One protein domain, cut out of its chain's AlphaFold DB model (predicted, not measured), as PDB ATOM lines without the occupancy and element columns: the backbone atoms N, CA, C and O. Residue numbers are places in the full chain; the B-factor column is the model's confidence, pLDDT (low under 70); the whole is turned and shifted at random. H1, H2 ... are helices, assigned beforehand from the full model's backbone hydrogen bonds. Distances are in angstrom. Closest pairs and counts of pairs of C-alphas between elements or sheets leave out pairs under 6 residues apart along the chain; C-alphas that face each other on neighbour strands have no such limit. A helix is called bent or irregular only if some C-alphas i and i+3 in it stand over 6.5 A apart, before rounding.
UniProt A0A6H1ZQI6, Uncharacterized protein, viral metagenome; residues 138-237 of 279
ATOM      1  N   GLU A 138      30.446 -46.547   5.299       87.19
ATOM      2  CA  GLU A 138      29.389 -45.844   6.033       87.19
ATOM      3  C   GLU A 138      29.387 -44.345   5.715       87.19
ATOM      4  O   GLU A 138      28.342 -43.794   5.353       87.19
ATOM      5  N   PHE A 139      30.552 -43.689   5.758       87.88
ATOM      6  CA  PHE A 139      30.682 -42.277   5.401       87.88
ATOM      7  C   PHE A 139      30.241 -42.004   3.959       87.88
ATOM      8  O   PHE A 139      29.513 -41.041   3.711       87.88
ATOM      9  N   GLN A 140      30.631 -42.851   3.005       87.62
ATOM     10  CA  GLN A 140      30.200 -42.720   1.617       87.62
ATOM     11  C   GLN A 140      28.686 -42.843   1.477       87.62
ATOM     12  O   GLN A 140      28.080 -42.027   0.785       87.62
ATOM     13  N   SER A 141      28.066 -43.814   2.151       86.56
ATOM     14  CA  SER A 141      26.613 -43.996   2.123       86.56
ATOM     15  C   SER A 141      25.872 -42.794   2.726       86.56
ATOM     16  O   SER A 141      24.902 -42.295   2.147       86.56
ATOM     17  N   TRP A 142      26.378 -42.255   3.839       91.31
ATOM     18  CA  TRP A 142      25.843 -41.058   4.477       91.31
ATOM     19  C   TRP A 142      25.989 -39.831   3.575       91.31
ATOM     20  O   TRP A 142      25.028 -39.086   3.380       91.31
ATOM     21  N   ASN A 143      27.160 -39.651   2.962       90.31
ATOM     22  CA  ASN A 143      27.428 -38.534   2.064       90.31
ATOM     23  C   ASN A 143      26.577 -38.630   0.786       90.31
ATOM     24  O   ASN A 143      25.994 -37.641   0.353       90.31
ATOM     25  N   GLN A 144      26.407 -39.830   0.222       88.44
ATOM     26  CA  GLN A 144      25.477 -40.071  -0.885       88.44
ATOM     27  C   GLN A 144      24.031 -39.751  -0.492       88.44
ATOM     28  O   GLN A 144      23.317 -39.140  -1.285       88.44
ATOM     29  N   SER A 145      23.602 -40.104   0.724       90.50
ATOM     30  CA  SER A 145      22.273 -39.743   1.230       90.50
ATOM     31  C   SER A 145      22.108 -38.228   1.369       90.50
ATOM     32  O   SER A 145      21.076 -37.688   0.975       90.50
ATOM     33  N   LEU A 146      23.124 -37.528   1.878       89.56
ATOM     34  CA  LEU A 146      23.107 -36.076   2.042       89.56
ATOM     35  C   LEU A 146      23.064 -35.358   0.687       89.56
ATOM     36  O   LEU A 146      22.237 -34.473   0.484       89.56
ATOM     37  N   VAL A 147      23.887 -35.798  -0.269       91.25
ATOM     38  CA  VAL A 147      23.857 -35.305  -1.653       91.25
ATOM     39  C   VAL A 147      22.522 -35.636  -2.328       91.25
ATOM     40  O   VAL A 147      21.998 -34.807  -3.067       91.25
ATOM     41  N   GLY A 148      21.958 -36.820  -2.079       89.06
ATOM     42  CA  GLY A 148      20.641 -37.219  -2.578       89.06
ATOM     43  C   GLY A 148      19.541 -36.277  -2.094       89.06
ATOM     44  O   GLY A 148      18.837 -35.696  -2.913       89.06
ATOM     45  N   LYS A 149      19.475 -36.026  -0.781       90.56
ATOM     46  CA  LYS A 149      18.526 -35.072  -0.188       90.56
ATOM     47  C   LYS A 149      18.684 -33.666  -0.759       90.56
ATOM     48  O   LYS A 149      17.694 -33.068  -1.157       90.56
ATOM     49  N   ALA A 150      19.918 -33.174  -0.881       87.50
ATOM     50  CA  ALA A 150      20.178 -31.858  -1.465       87.50
ATOM     51  C   ALA A 150      19.718 -31.767  -2.935       87.50
ATOM     52  O   ALA A 150      19.198 -30.739  -3.363       87.50
ATOM     53  N   LYS A 151      19.878 -32.843  -3.718       88.62
ATOM     54  CA  LYS A 151      19.372 -32.907  -5.099       88.62
ATOM     55  C   LYS A 151      17.847 -32.921  -5.153       88.62
ATOM     56  O   LYS A 151      17.278 -32.248  -6.010       88.62
ATOM     57  N   ASP A 152      17.202 -33.671  -4.266       86.88
ATOM     58  CA  ASP A 152      15.742 -33.749  -4.206       86.88
ATOM     59  C   ASP A 152      15.127 -32.410  -3.780       86.88
ATOM     60  O   ASP A 152      14.161 -31.961  -4.398       86.88
ATOM     61  N   GLU A 153      15.727 -31.725  -2.803       89.25
ATOM     62  CA  GLU A 153      15.341 -30.370  -2.391       89.25
ATOM     63  C   GLU A 153      15.492 -29.373  -3.547       89.25
ATOM     64  O   GLU A 153      14.527 -28.697  -3.901       89.25
ATOM     65  N   ALA A 154      16.645 -29.355  -4.225       85.44
ATOM     66  CA  ALA A 154      16.861 -28.486  -5.383       85.44
ATOM     67  C   ALA A 154      15.869 -28.767  -6.527       85.44
ATOM     68  O   ALA A 154      15.398 -27.849  -7.201       85.44
ATOM     69  N   ARG A 155      15.516 -30.040  -6.753       89.06
ATOM     70  CA  ARG A 155      14.502 -30.420  -7.744       89.06
ATOM     71  C   ARG A 155      13.113 -29.936  -7.334       89.06
ATOM     72  O   ARG A 155      12.376 -29.452  -8.191       89.06
ATOM     73  N   ALA A 156      12.753 -30.064  -6.059       90.19
ATOM     74  CA  ALA A 156      11.477 -29.585  -5.539       90.19
ATOM     75  C   ALA A 156      11.360 -28.056  -5.651       90.19
ATOM     76  O   ALA A 156      10.329 -27.555  -6.098       90.19
ATOM     77  N   GLU A 157      12.427 -27.320  -5.329       89.69
ATOM     78  CA  GLU A 157      12.492 -25.865  -5.503       89.69
ATOM     79  C   GLU A 157      12.346 -25.456  -6.973       89.69
ATOM     80  O   GLU A 157      11.537 -24.584  -7.290       89.69
ATOM     81  N   ALA A 158      13.053 -26.130  -7.885       87.88
ATOM     82  CA  ALA A 158      12.952 -25.860  -9.317       87.88
ATOM     83  C   ALA A 158      11.539 -26.123  -9.864       87.88
ATOM     84  O   ALA A 158      11.025 -25.337 -10.661       87.88
ATOM     85  N   LEU A 159      10.886 -27.206  -9.429       90.94
ATOM     86  CA  LEU A 159       9.504 -27.503  -9.817       90.94
ATOM     87  C   LEU A 159       8.528 -26.446  -9.289       90.94
ATOM     88  O   LEU A 159       7.673 -25.986 -10.044       90.94
ATOM     89  N   ASN A 160       8.695 -26.008  -8.041       93.12
ATOM     90  CA  ASN A 160       7.887 -24.939  -7.455       93.12
ATOM     91  C   ASN A 160       8.088 -23.604  -8.200       93.12
ATOM     92  O   ASN A 160       7.131 -22.897  -8.513       93.12
ATOM     93  N   GLU A 161       9.321 -23.268  -8.585       91.44
ATOM     94  CA  GLU A 161       9.587 -22.078  -9.397       91.44
ATOM     95  C   GLU A 161       8.915 -22.160 -10.781       91.44
ATOM     96  O   GLU A 161       8.371 -21.170 -11.277       91.44
ATOM     97  N   ILE A 162       8.909 -23.338 -11.410       89.56
ATOM     98  CA  ILE A 162       8.208 -23.554 -12.683       89.56
ATOM     99  C   ILE A 162       6.698 -23.389 -12.502       89.56
ATOM    100  O   ILE A 162       6.073 -22.698 -13.305       89.56
ATOM    101  N   GLU A 163       6.121 -23.983 -11.458       92.62
ATOM    102  CA  GLU A 163       4.685 -23.925 -11.174       92.62
ATOM    103  C   GLU A 163       4.224 -22.501 -10.838       92.62
ATOM    104  O   GLU A 163       3.235 -22.007 -11.375       92.62
ATOM    105  N   THR A 164       4.982 -21.778 -10.019       93.50
ATOM    106  CA  THR A 164       4.673 -20.380  -9.693       93.50
ATOM    107  C   THR A 164       4.788 -19.473 -10.917       93.50
ATOM    108  O   THR A 164       3.918 -18.627 -11.143       93.50
ATOM    109  N   LYS A 165       5.809 -19.664 -11.764       93.25
ATOM    110  CA  LYS A 165       5.940 -18.925 -13.029       93.25
ATOM    111  C   LYS A 165       4.840 -19.283 -14.024       93.25
ATOM    112  O   LYS A 165       4.369 -18.388 -14.726       93.25
ATOM    113  N   SER A 166       4.442 -20.550 -14.128       92.25
ATOM    114  CA  SER A 166       3.369 -20.970 -15.034       92.25
ATOM    115  C   SER A 166       2.020 -20.418 -14.571       92.25
ATOM    116  O   SER A 166       1.312 -19.825 -15.381       92.25
ATOM    117  N   ALA A 167       1.722 -20.478 -13.270       93.19
ATOM    118  CA  ALA A 167       0.516 -19.904 -12.683       93.19
ATOM    119  C   ALA A 167       0.453 -18.380 -12.865       93.19
ATOM    120  O   ALA A 167      -0.585 -17.841 -13.246       93.19
ATOM    121  N   ALA A 168       1.568 -17.670 -12.657       93.81
ATOM    122  CA  ALA A 168       1.636 -16.227 -12.884       93.81
ATOM    123  C   ALA A 168       1.414 -15.858 -14.362       93.81
ATOM    124  O   ALA A 168       0.697 -14.902 -14.657       93.81
ATOM    125  N   LYS A 169       1.994 -16.630 -15.293       92.12
ATOM    126  CA  LYS A 169       1.770 -16.457 -16.736       92.12
ATOM    127  C   LYS A 169       0.320 -16.727 -17.116       92.12
ATOM    128  O   LYS A 169      -0.259 -15.920 -17.833       92.12
ATOM    129  N   GLN A 170      -0.267 -17.816 -16.619       93.19
ATOM    130  CA  GLN A 170      -1.658 -18.157 -16.901       93.19
ATOM    131  C   GLN A 170      -2.596 -17.064 -16.394       93.19
ATOM    132  O   GLN A 170      -3.410 -16.559 -17.156       93.19
ATOM    133  N   LYS A 171      -2.389 -16.596 -15.159       95.88
ATOM    134  CA  LYS A 171      -3.150 -15.475 -14.606       95.88
ATOM    135  C   LYS A 171      -3.026 -14.209 -15.458       95.88
ATOM    136  O   LYS A 171      -4.021 -13.540 -15.696       95.88
ATOM    137  N   ALA A 172      -1.827 -13.883 -15.943       91.75
ATOM    138  CA  ALA A 172      -1.633 -12.727 -16.817       91.75
ATOM    139  C   ALA A 172      -2.359 -12.878 -18.169       91.75
ATOM    140  O   ALA A 172      -2.887 -11.894 -18.689       91.75
ATOM    141  N   ILE A 173      -2.402 -14.092 -18.729       91.81
ATOM    142  CA  ILE A 173      -3.163 -14.406 -19.947       91.81
ATOM    143  C   ILE A 173      -4.664 -14.255 -19.690       91.81
ATOM    144  O   ILE A 173      -5.358 -13.639 -20.500       91.81
ATOM    145  N   ASP A 174      -5.154 -14.771 -18.566       95.00
ATOM    146  CA  ASP A 174      -6.563 -14.694 -18.185       95.00
ATOM    147  C   ASP A 174      -6.980 -13.232 -17.969       95.00
ATOM    148  O   ASP A 174      -7.930 -12.770 -18.597       95.00
ATOM    149  N   ASP A 175      -6.206 -12.465 -17.193       94.00
ATOM    150  CA  ASP A 175      -6.439 -11.037 -16.947       94.00
ATOM    151  C   ASP A 175      -6.449 -10.230 -18.263       94.00
ATOM    152  O   ASP A 175      -7.314  -9.374 -18.475       94.00
ATOM    153  N   ALA A 176      -5.515 -10.512 -19.182       91.06
ATOM    154  CA  ALA A 176      -5.468  -9.870 -20.496       91.06
ATOM    155  C   ALA A 176      -6.672 -10.254 -21.373       91.06
ATOM    156  O   ALA A 176      -7.230  -9.402 -22.069       91.06
ATOM    157  N   THR A 177      -7.096 -11.518 -21.317       93.81
ATOM    158  CA  THR A 177      -8.251 -12.031 -22.064       93.81
ATOM    159  C   THR A 177      -9.550 -11.414 -21.555       93.81
ATOM    160  O   THR A 177     -10.357 -10.947 -22.360       93.81
ATOM    161  N   THR A 178      -9.737 -11.342 -20.235       96.38
ATOM    162  CA  THR A 178     -10.884 -10.677 -19.607       96.38
ATOM    163  C   THR A 178     -10.918  -9.200 -19.974       96.38
ATOM    164  O   THR A 178     -11.939  -8.723 -20.464       96.38
ATOM    165  N   TYR A 179      -9.793  -8.490 -19.843       95.06
ATOM    166  CA  TYR A 179      -9.717  -7.081 -20.223       95.06
ATOM    167  C   TYR A 179     -10.071  -6.868 -21.702       95.06
ATOM    168  O   TYR A 179     -10.846  -5.970 -22.032       95.06
ATOM    169  N   PHE A 180      -9.557  -7.707 -22.605       95.56
ATOM    170  CA  PHE A 180      -9.897  -7.627 -24.023       95.56
ATOM    171  C   PHE A 180     -11.398  -7.838 -24.272       95.56
ATOM    172  O   PHE A 180     -12.011  -7.061 -25.005       95.56
ATOM    173  N   GLN A 181     -12.009  -8.844 -23.642       94.62
ATOM    174  CA  GLN A 181     -13.444  -9.107 -23.768       94.62
ATOM    175  C   GLN A 181     -14.286  -7.937 -23.250       94.62
ATOM    176  O   GLN A 181     -15.197  -7.493 -23.949       94.62
ATOM    177  N   GLU A 182     -13.945  -7.384 -22.082       95.38
ATOM    178  CA  GLU A 182     -14.611  -6.207 -21.515       95.38
ATOM    179  C   GLU A 182     -14.532  -5.002 -22.456       95.38
ATOM    180  O   GLU A 182     -15.538  -4.327 -22.685       95.38
ATOM    181  N   GLN A 183     -13.360  -4.744 -23.045       94.19
ATOM    182  CA  GLN A 183     -13.187  -3.646 -23.996       94.19
ATOM    183  C   GLN A 183     -13.992  -3.870 -25.277       94.19
ATOM    184  O   GLN A 183     -14.631  -2.939 -25.760       94.19
ATOM    185  N   VAL A 184     -14.024  -5.092 -25.813       93.69
ATOM    186  CA  VAL A 184     -14.853  -5.415 -26.983       93.69
ATOM    187  C   VAL A 184     -16.335  -5.198 -26.675       93.69
ATOM    188  O   VAL A 184     -17.020  -4.529 -27.444       93.69
ATOM    189  N   THR A 185     -16.831  -5.689 -25.537       92.62
ATOM    190  CA  THR A 185     -18.232  -5.488 -25.136       92.62
ATOM    191  C   THR A 185     -18.553  -4.010 -24.900       92.62
ATOM    192  O   THR A 185     -19.618  -3.536 -25.301       92.62
ATOM    193  N   ALA A 186     -17.630  -3.244 -24.312       92.06
ATOM    194  CA  ALA A 186     -17.779  -1.799 -24.169       92.06
ATOM    195  C   ALA A 186     -17.864  -1.096 -25.538       92.06
ATOM    196  O   ALA A 186     -18.710  -0.229 -25.727       92.06
ATOM    197  N   LEU A 187     -17.052  -1.502 -26.519       90.69
ATOM    198  CA  LEU A 187     -17.092  -0.950 -27.879       90.69
ATOM    199  C   LEU A 187     -18.372  -1.311 -28.643       90.69
ATOM    200  O   LEU A 187     -18.868  -0.495 -29.417       90.69
ATOM    201  N   GLU A 188     -18.904  -2.515 -28.434       89.12
ATOM    202  CA  GLU A 188     -20.157  -2.964 -29.053       89.12
ATOM    203  C   GLU A 188     -21.384  -2.248 -28.472       89.12
ATOM    204  O   GLU A 188     -22.356  -2.004 -29.186       89.12
ATOM    205  N   THR A 189     -21.342  -1.889 -27.186       89.56
ATOM    206  CA  THR A 189     -22.436  -1.186 -26.498       89.56
ATOM    207  C   THR A 189     -22.360   0.337 -26.632       89.56
ATOM    208  O   THR A 189     -23.391   1.014 -26.543       89.56
ATOM    209  N   ASP A 190     -21.171   0.896 -26.877       86.38
ATOM    210  CA  ASP A 190     -20.963   2.336 -27.015       86.38
ATOM    211  C   ASP A 190     -21.482   2.870 -28.363       86.38
ATOM    212  O   ASP A 190     -20.814   2.840 -29.403       86.38
ATOM    213  N   LYS A 191     -22.683   3.452 -28.312       81.31
ATOM    214  CA  LYS A 191     -23.352   4.104 -29.448       81.31
ATOM    215  C   LYS A 191     -22.587   5.303 -30.016       81.31
ATOM    216  O   LYS A 191     -22.883   5.718 -31.132       81.31
ATOM    217  N   THR A 192     -21.627   5.874 -29.285       81.62
ATOM    218  CA  THR A 192     -20.834   7.015 -29.778       81.62
ATOM    219  C   THR A 192     -19.756   6.583 -30.769       81.62
ATOM    220  O   THR A 192     -19.449   7.312 -31.708       81.62
ATOM    221  N   ILE A 193     -19.206   5.378 -30.598       78.88
ATOM    222  CA  ILE A 193     -18.135   4.827 -31.441       78.88
ATOM    223  C   ILE A 193     -18.712   3.857 -32.480       78.88
ATOM    224  O   ILE A 193     -18.175   3.705 -33.583       78.88
ATOM    225  N   SER A 194     -19.809   3.179 -32.142       78.88
ATOM    226  CA  SER A 194     -20.514   2.252 -33.025       78.88
ATOM    227  C   SER A 194     -22.005   2.583 -33.108       78.88
ATOM    228  O   SER A 194     -22.827   1.863 -32.544       78.88
ATOM    229  N   PRO A 195     -22.378   3.662 -33.828       75.50
ATOM    230  CA  PRO A 195     -23.780   4.061 -33.958       75.50
ATOM    231  C   PRO A 195     -24.642   2.978 -34.623       75.50
ATOM    232  O   PRO A 195     -25.801   2.810 -34.254       75.50
ATOM    233  N   ASP A 196     -24.056   2.193 -35.531       74.69
ATOM    234  CA  ASP A 196     -24.756   1.137 -36.275       74.69
ATOM    235  C   ASP A 196     -24.815  -0.208 -35.523       74.69
ATOM    236  O   ASP A 196     -25.351  -1.184 -36.045       74.69
ATOM    237  N   GLY A 197     -24.227  -0.302 -34.320       73.75
ATOM    238  CA  GLY A 197     -24.207  -1.545 -33.536       73.75
ATOM    239  C   GLY A 197     -23.456  -2.700 -34.214       73.75
ATOM    240  O   GLY A 197     -23.768  -3.867 -33.978       73.75
ATOM    241  N   VAL A 198     -22.488  -2.397 -35.087       79.44
ATOM    242  CA  VAL A 198     -21.707  -3.421 -35.797       79.44
ATOM    243  C   VAL A 198     -20.914  -4.247 -34.790       79.44
ATOM    244  O   VAL A 198     -20.158  -3.685 -33.994       79.44
ATOM    245  N   LYS A 199     -21.058  -5.576 -34.866       87.56
ATOM    246  CA  LYS A 199     -20.245  -6.519 -34.091       87.56
ATOM    247  C   LYS A 199     -18.765  -6.317 -34.396       87.56
ATOM    248  O   LYS A 199     -18.372  -6.205 -35.559       87.56
ATOM    249  N   VAL A 200     -17.947  -6.295 -33.353       89.06
ATOM    250  CA  VAL A 200     -16.507  -6.087 -33.491       89.06
ATOM    251  C   VAL A 200     -15.855  -7.418 -33.861       89.06
ATOM    252  O   VAL A 200     -15.995  -8.414 -33.153       89.06
ATOM    253  N   ASP A 201     -15.107  -7.444 -34.965       91.69
ATOM    254  CA  ASP A 201     -14.257  -8.591 -35.294       91.69
ATOM    255  C   ASP A 201     -13.056  -8.616 -34.340       91.69
ATOM    256  O   ASP A 201     -12.086  -7.868 -34.499       91.69
ATOM    257  N   ARG A 202     -13.161  -9.467 -33.315       92.94
ATOM    258  CA  ARG A 202     -12.198  -9.585 -32.213       92.94
ATOM    259  C   ARG A 202     -10.783  -9.861 -32.714       92.94
ATOM    260  O   ARG A 202      -9.848  -9.176 -32.311       92.94
ATOM    261  N   ASN A 203     -10.627 -10.818 -33.626       94.12
ATOM    262  CA  ASN A 203      -9.312 -11.237 -34.106       94.12
ATOM    263  C   ASN A 203      -8.656 -10.141 -34.948       94.12
ATOM    264  O   ASN A 203      -7.460  -9.889 -34.806       94.12
ATOM    265  N   LYS A 204      -9.437  -9.442 -35.784       93.81
ATOM    266  CA  LYS A 204      -8.911  -8.308 -36.557       93.81
ATOM    267  C   LYS A 204      -8.529  -7.135 -35.666       93.81
ATOM    268  O   LYS A 204      -7.487  -6.536 -35.908       93.81
ATOM    269  N   LEU A 205      -9.337  -6.821 -34.652       93.38
ATOM    270  CA  LEU A 205      -9.032  -5.738 -33.719       93.38
ATOM    271  C   LEU A 205      -7.768  -6.031 -32.912       93.38
ATOM    272  O   LEU A 205      -6.892  -5.176 -32.827       93.38
ATOM    273  N   LEU A 206      -7.658  -7.242 -32.359       94.06
ATOM    274  CA  LEU A 206      -6.473  -7.661 -31.618       94.06
ATOM    275  C   LEU A 206      -5.227  -7.578 -32.500       94.06
ATOM    276  O   LEU A 206      -4.259  -6.929 -32.118       94.06
ATOM    277  N   LYS A 207      -5.277  -8.165 -33.702       95.50
ATOM    278  CA  LYS A 207      -4.159  -8.117 -34.646       95.50
ATOM    279  C   LYS A 207      -3.772  -6.680 -34.997       95.50
ATOM    280  O   LYS A 207      -2.603  -6.340 -34.931       95.50
ATOM    281  N   PHE A 208      -4.742  -5.825 -35.314       95.00
ATOM    282  CA  PHE A 208      -4.474  -4.432 -35.666       95.00
ATOM    283  C   PHE A 208      -3.803  -3.658 -34.525       95.00
ATOM    284  O   PHE A 208      -2.884  -2.881 -34.766       95.00
ATOM    285  N   VAL A 209      -4.251  -3.866 -33.286       95.31
ATOM    286  CA  VAL A 209      -3.687  -3.207 -32.099       95.31
ATOM    287  C   VAL A 209      -2.251  -3.651 -31.833       95.31
ATOM    288  O   VAL A 209      -1.429  -2.803 -31.496       95.31
ATOM    289  N   LEU A 210      -1.954  -4.938 -32.032       94.31
ATOM    290  CA  LEU A 210      -0.600  -5.482 -31.910       94.31
ATOM    291  C   LEU A 210       0.315  -4.993 -33.040       94.31
ATOM    292  O   LEU A 210       1.408  -4.520 -32.770       94.31
ATOM    293  N   ASP A 211      -0.146  -5.031 -34.291       95.38
ATOM    294  CA  ASP A 211       0.652  -4.623 -35.458       95.38
ATOM    295  C   ASP A 211       1.015  -3.122 -35.437       95.38
ATOM    296  O   ASP A 211       1.975  -2.708 -36.083       95.38
ATOM    297  N   ASN A 212       0.241  -2.298 -34.720       94.19
ATOM    298  CA  ASN A 212       0.446  -0.847 -34.620       94.19
ATOM    299  C   ASN A 212       0.944  -0.397 -33.236       94.19
ATOM    300  O   ASN A 212       0.942   0.803 -32.964       94.19
ATOM    301  N   ASP A 213       1.319  -1.337 -32.360       93.00
ATOM    302  CA  ASP A 213       1.793  -1.076 -30.997       93.00
ATOM    303  C   ASP A 213       0.937  -0.048 -30.228       93.00
ATOM    304  O   ASP A 213       1.431   0.876 -29.573       93.00
ATOM    305  N   LEU A 214      -0.392  -0.176 -30.316       92.94
ATOM    306  CA  LEU A 214      -1.302   0.801 -29.718       92.94
ATOM    307  C   LEU A 214      -1.421   0.560 -28.214       92.94
ATOM    308  O   LEU A 214      -2.284  -0.190 -27.758       92.94
ATOM    309  N   VAL A 215      -0.571   1.231 -27.445       92.88
ATOM    310  CA  VAL A 215      -0.500   1.125 -25.985       92.88
ATOM    311  C   VAL A 215      -0.994   2.419 -25.326       92.88
ATOM    312  O   VAL A 215      -0.720   3.525 -25.791       92.88
ATOM    313  N   ASP A 216      -1.776   2.296 -24.255       92.56
ATOM    314  CA  ASP A 216      -2.244   3.417 -23.444       92.56
ATOM    315  C   ASP A 216      -1.159   3.924 -22.472       92.56
ATOM    316  O   ASP A 216      -0.092   3.334 -22.301       92.56
ATOM    317  N   SER A 217      -1.435   5.020 -21.764       90.69
ATOM    318  CA  SER A 217      -0.507   5.579 -20.769       90.69
ATOM    319  C   SER A 217      -0.230   4.650 -19.575       90.69
ATOM    320  O   SER A 217       0.633   4.952 -18.757       90.69
ATOM    321  N   LYS A 218      -0.996   3.564 -19.424       91.00
ATOM    322  CA  LYS A 218      -0.848   2.552 -18.371       91.00
ATOM    323  C   LYS A 218      -0.116   1.305 -18.874       91.00
ATOM    324  O   LYS A 218      -0.009   0.340 -18.119       91.00
ATOM    325  N   GLY A 219       0.376   1.303 -20.116       90.50
ATOM    326  CA  GLY A 219       1.064   0.155 -20.699       90.50
ATOM    327  C   GLY A 219       0.129  -0.960 -21.183       90.50
ATOM    328  O   GLY A 219       0.595  -2.065 -21.440       90.50
ATOM    329  N   ARG A 220      -1.184  -0.716 -21.280       92.56
ATOM    330  CA  ARG A 220      -2.176  -1.689 -21.760       92.56
ATOM    331  C   ARG A 220      -2.525  -1.431 -23.217       92.56
ATOM    332  O   ARG A 220      -2.551  -0.292 -23.667       92.56
ATOM    333  N   TRP A 221      -2.889  -2.481 -23.937       94.00
ATOM    334  CA  TRP A 221      -3.385  -2.364 -25.304       94.00
ATOM    335  C   TRP A 221      -4.642  -1.479 -25.383       94.00
ATOM    336  O   TRP A 221      -5.625  -1.686 -24.663       94.00
ATOM    337  N   ASN A 222      -4.615  -0.479 -26.266       95.31
ATOM    338  CA  ASN A 222      -5.682   0.496 -26.462       95.31
ATOM    339  C   ASN A 222      -6.616   0.070 -27.605       95.31
ATOM    340  O   ASN A 222      -6.568   0.582 -28.727       95.31
ATOM    341  N   TYR A 223      -7.512  -0.867 -27.294       94.56
ATOM    342  CA  TYR A 223      -8.484  -1.410 -28.248       94.56
ATOM    343  C   TYR A 223      -9.472  -0.363 -28.779       94.56
ATOM    344  O   TYR A 223      -9.937  -0.468 -29.914       94.56
ATOM    345  N   ARG A 224      -9.765   0.688 -28.001       92.31
ATOM    346  CA  ARG A 224     -10.657   1.773 -28.426       92.31
ATOM    347  C   ARG A 224     -10.053   2.595 -29.559       92.31
ATOM    348  O   ARG A 224     -10.729   2.830 -30.561       92.31
ATOM    349  N   ALA A 225      -8.793   3.000 -29.412       92.00
ATOM    350  CA  ALA A 225      -8.070   3.706 -30.464       92.00
ATOM    351  C   ALA A 225      -7.911   2.821 -31.709       92.00
ATOM    352  O   ALA A 225      -8.203   3.272 -32.814       92.00
ATOM    353  N   GLY A 226      -7.554   1.543 -31.524       92.62
ATOM    354  CA  GLY A 226      -7.451   0.582 -32.625       92.62
ATOM    355  C   GLY A 226      -8.746   0.462 -33.425       92.62
ATOM    356  O   GLY A 226      -8.733   0.568 -34.649       92.62
ATOM    357  N   PHE A 227      -9.889   0.344 -32.749       92.56
ATOM    358  CA  PHE A 227     -11.184   0.254 -33.420       92.56
ATOM    359  C   PHE A 227     -11.565   1.542 -34.165       92.56
ATOM    360  O   PHE A 227     -12.073   1.481 -35.285       92.56
ATOM    361  N   GLN A 228     -11.287   2.712 -33.580       90.00
ATOM    362  CA  GLN A 228     -11.497   4.002 -34.247       90.00
ATOM    363  C   GLN A 228     -10.628   4.134 -35.501       90.00
ATOM    364  O   GLN A 228     -11.134   4.522 -36.554       90.00
ATOM    365  N   MET A 229      -9.354   3.747 -35.415       89.19
ATOM    366  CA  MET A 229      -8.426   3.763 -36.544       89.19
ATOM    367  C   MET A 229      -8.862   2.798 -37.648       89.19
ATOM    368  O   MET A 229      -8.925   3.196 -38.813       89.19
ATOM    369  N   MET A 230      -9.270   1.577 -37.291       88.94
ATOM    370  CA  MET A 230      -9.831   0.611 -38.240       88.94
ATOM    371  C   MET A 230     -11.073   1.161 -38.942       88.94
ATOM    372  O   MET A 230     -11.181   1.044 -40.159       88.94
ATOM    373  N   LYS A 231     -11.992   1.811 -38.217       83.44
ATOM    374  CA  LYS A 231     -13.168   2.448 -38.831       83.44
ATOM    375  C   LYS A 231     -12.795   3.610 -39.743       83.44
ATOM    376  O   LYS A 231     -13.318   3.682 -40.851       83.44
ATOM    377  N   SER A 232     -11.865   4.470 -39.329       72.69
ATOM    378  CA  SER A 232     -11.395   5.587 -40.160       72.69
ATOM    379  C   SER A 232     -10.621   5.131 -41.405       72.69
ATOM    380  O   SER A 232     -10.673   5.789 -42.442       72.69
ATOM    381  N   GLY A 233      -9.968   3.966 -41.354       59.38
ATOM    382  CA  GLY A 233      -9.377   3.324 -42.531       59.38
ATOM    383  C   GLY A 233     -10.418   2.684 -43.458       59.38
ATOM    384  O   GLY A 233     -10.166   2.517 -44.649       59.38
ATOM    385  N   VAL A 234     -11.604   2.356 -42.933       53.53
ATOM    386  CA  VAL A 234     -12.734   1.757 -43.667       53.53
ATOM    387  C   VAL A 234     -13.727   2.818 -44.174       53.53
ATOM    388  O   VAL A 234     -14.736   2.475 -44.792       53.53
ATOM    389  N   THR A 235     -13.425   4.115 -44.032       47.62
ATOM    390  CA  THR A 235     -14.157   5.195 -44.719       47.62
ATOM    391  C   THR A 235     -13.943   5.117 -46.244       47.62
ATOM    392  O   THR A 235     -13.072   5.740 -46.838       47.62
ATOM    393  N   SER A 236     -14.734   4.249 -46.878       49.09
ATOM    394  CA  SER A 236     -15.530   4.529 -48.075       49.09
ATOM    395  C   SER A 236     -14.861   5.120 -49.326       49.09
ATOM    396  O   SER A 236     -15.489   5.912 -50.019       49.09
ATOM    397  N   VAL A 237     -13.689   4.646 -49.761       47.66
ATOM    398  CA  VAL A 237     -13.250   4.928 -51.153       47.66
ATOM    399  C   VAL A 237     -14.096   4.162 -52.195       47.66
ATOM    400  O   VAL A 237     -14.100   4.502 -53.372       47.66
TER     401      VAL A 237
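AT A GLANCE: This is residues 138 to 237 of the 279 residues of an uncharacterized protein of viral metagenome (UniProt A0A6H1ZQI6). One very long helix, H1, sticks out as an arm from a small compact head, in which its last part, residues 176 to 189, meets two short helices, H2 and H3, that cross each other at right angles. The arm makes the length: residues 138 to 175 of H1 stand free, and at the other end of the printed part a short tail sticks out, residues 232 to 237 standing free. The printed part has 100 residues with three named helices, H1, H2 and H3 in that order along the chain, and no named strand; its class is all helix. The whole is extended, with a radius of gyration of the C-alphas of 24.8 A and spans of 87 by 23 by 23 A.

HOW THE PARTS SIT: H1, residues 138 to 189, touches H3, residues 223 to 233, with residues 180 to 187 alone. The closest C-alphas of H1 and H3 are those of Gln 183 and Tyr 223, 6.7 A apart. The two helices run the same way at a steep tilt of 49 degrees. H3 also touches H2, residues 202 to 211, where the closest C-alphas are those of Val 209 and Gly 226, 5.4 A apart. H2 and H3 stand about perpendicular, at 90 degrees, with their centres 10.0 A apart. H1 and H2 are close but not clearly touching, the C-alphas of Val 184 and Arg 202 being the closest at 7.2 A. Their lines stand at 70.4 degrees, only just about perpendicular. In H1, H2 and H3 every O i to N i+4 pair is within hydrogen-bond range.

IN THESE COORDINATES: H1 runs from C-alpha 138 at (29.389, -45.844, 6.033) to C-alpha 189 at (-22.436, -1.186, -26.498), 52 residues and 75.8 A from first to last C-alpha. H2 begins with C-alpha 202 at (-12.198, -9.585, -32.213) and measures 14.2 A over its 10 residues. H3 has 11 residues and measures 15.1 A, ending with C-alpha 233 at (-9.377, 3.324, -42.531). None of the three helices is bent or irregular.

THE WHOLE: The two C-alphas farthest apart are those of Glu 138 and Val 237, at 87.6 A. Without the stretches that stand free, the body has 56 residues, spans 29 by 21 by 20 A and has a radius of gyration of 10.5 A. The links from H1 to H2, with 12 residues, and from H2 to H3, with 11, are both long. The printed part has no cut. The mean pLDDT of the printed part is 88.3, and residues 233 to 237 are under 70, where the model's confidence is low.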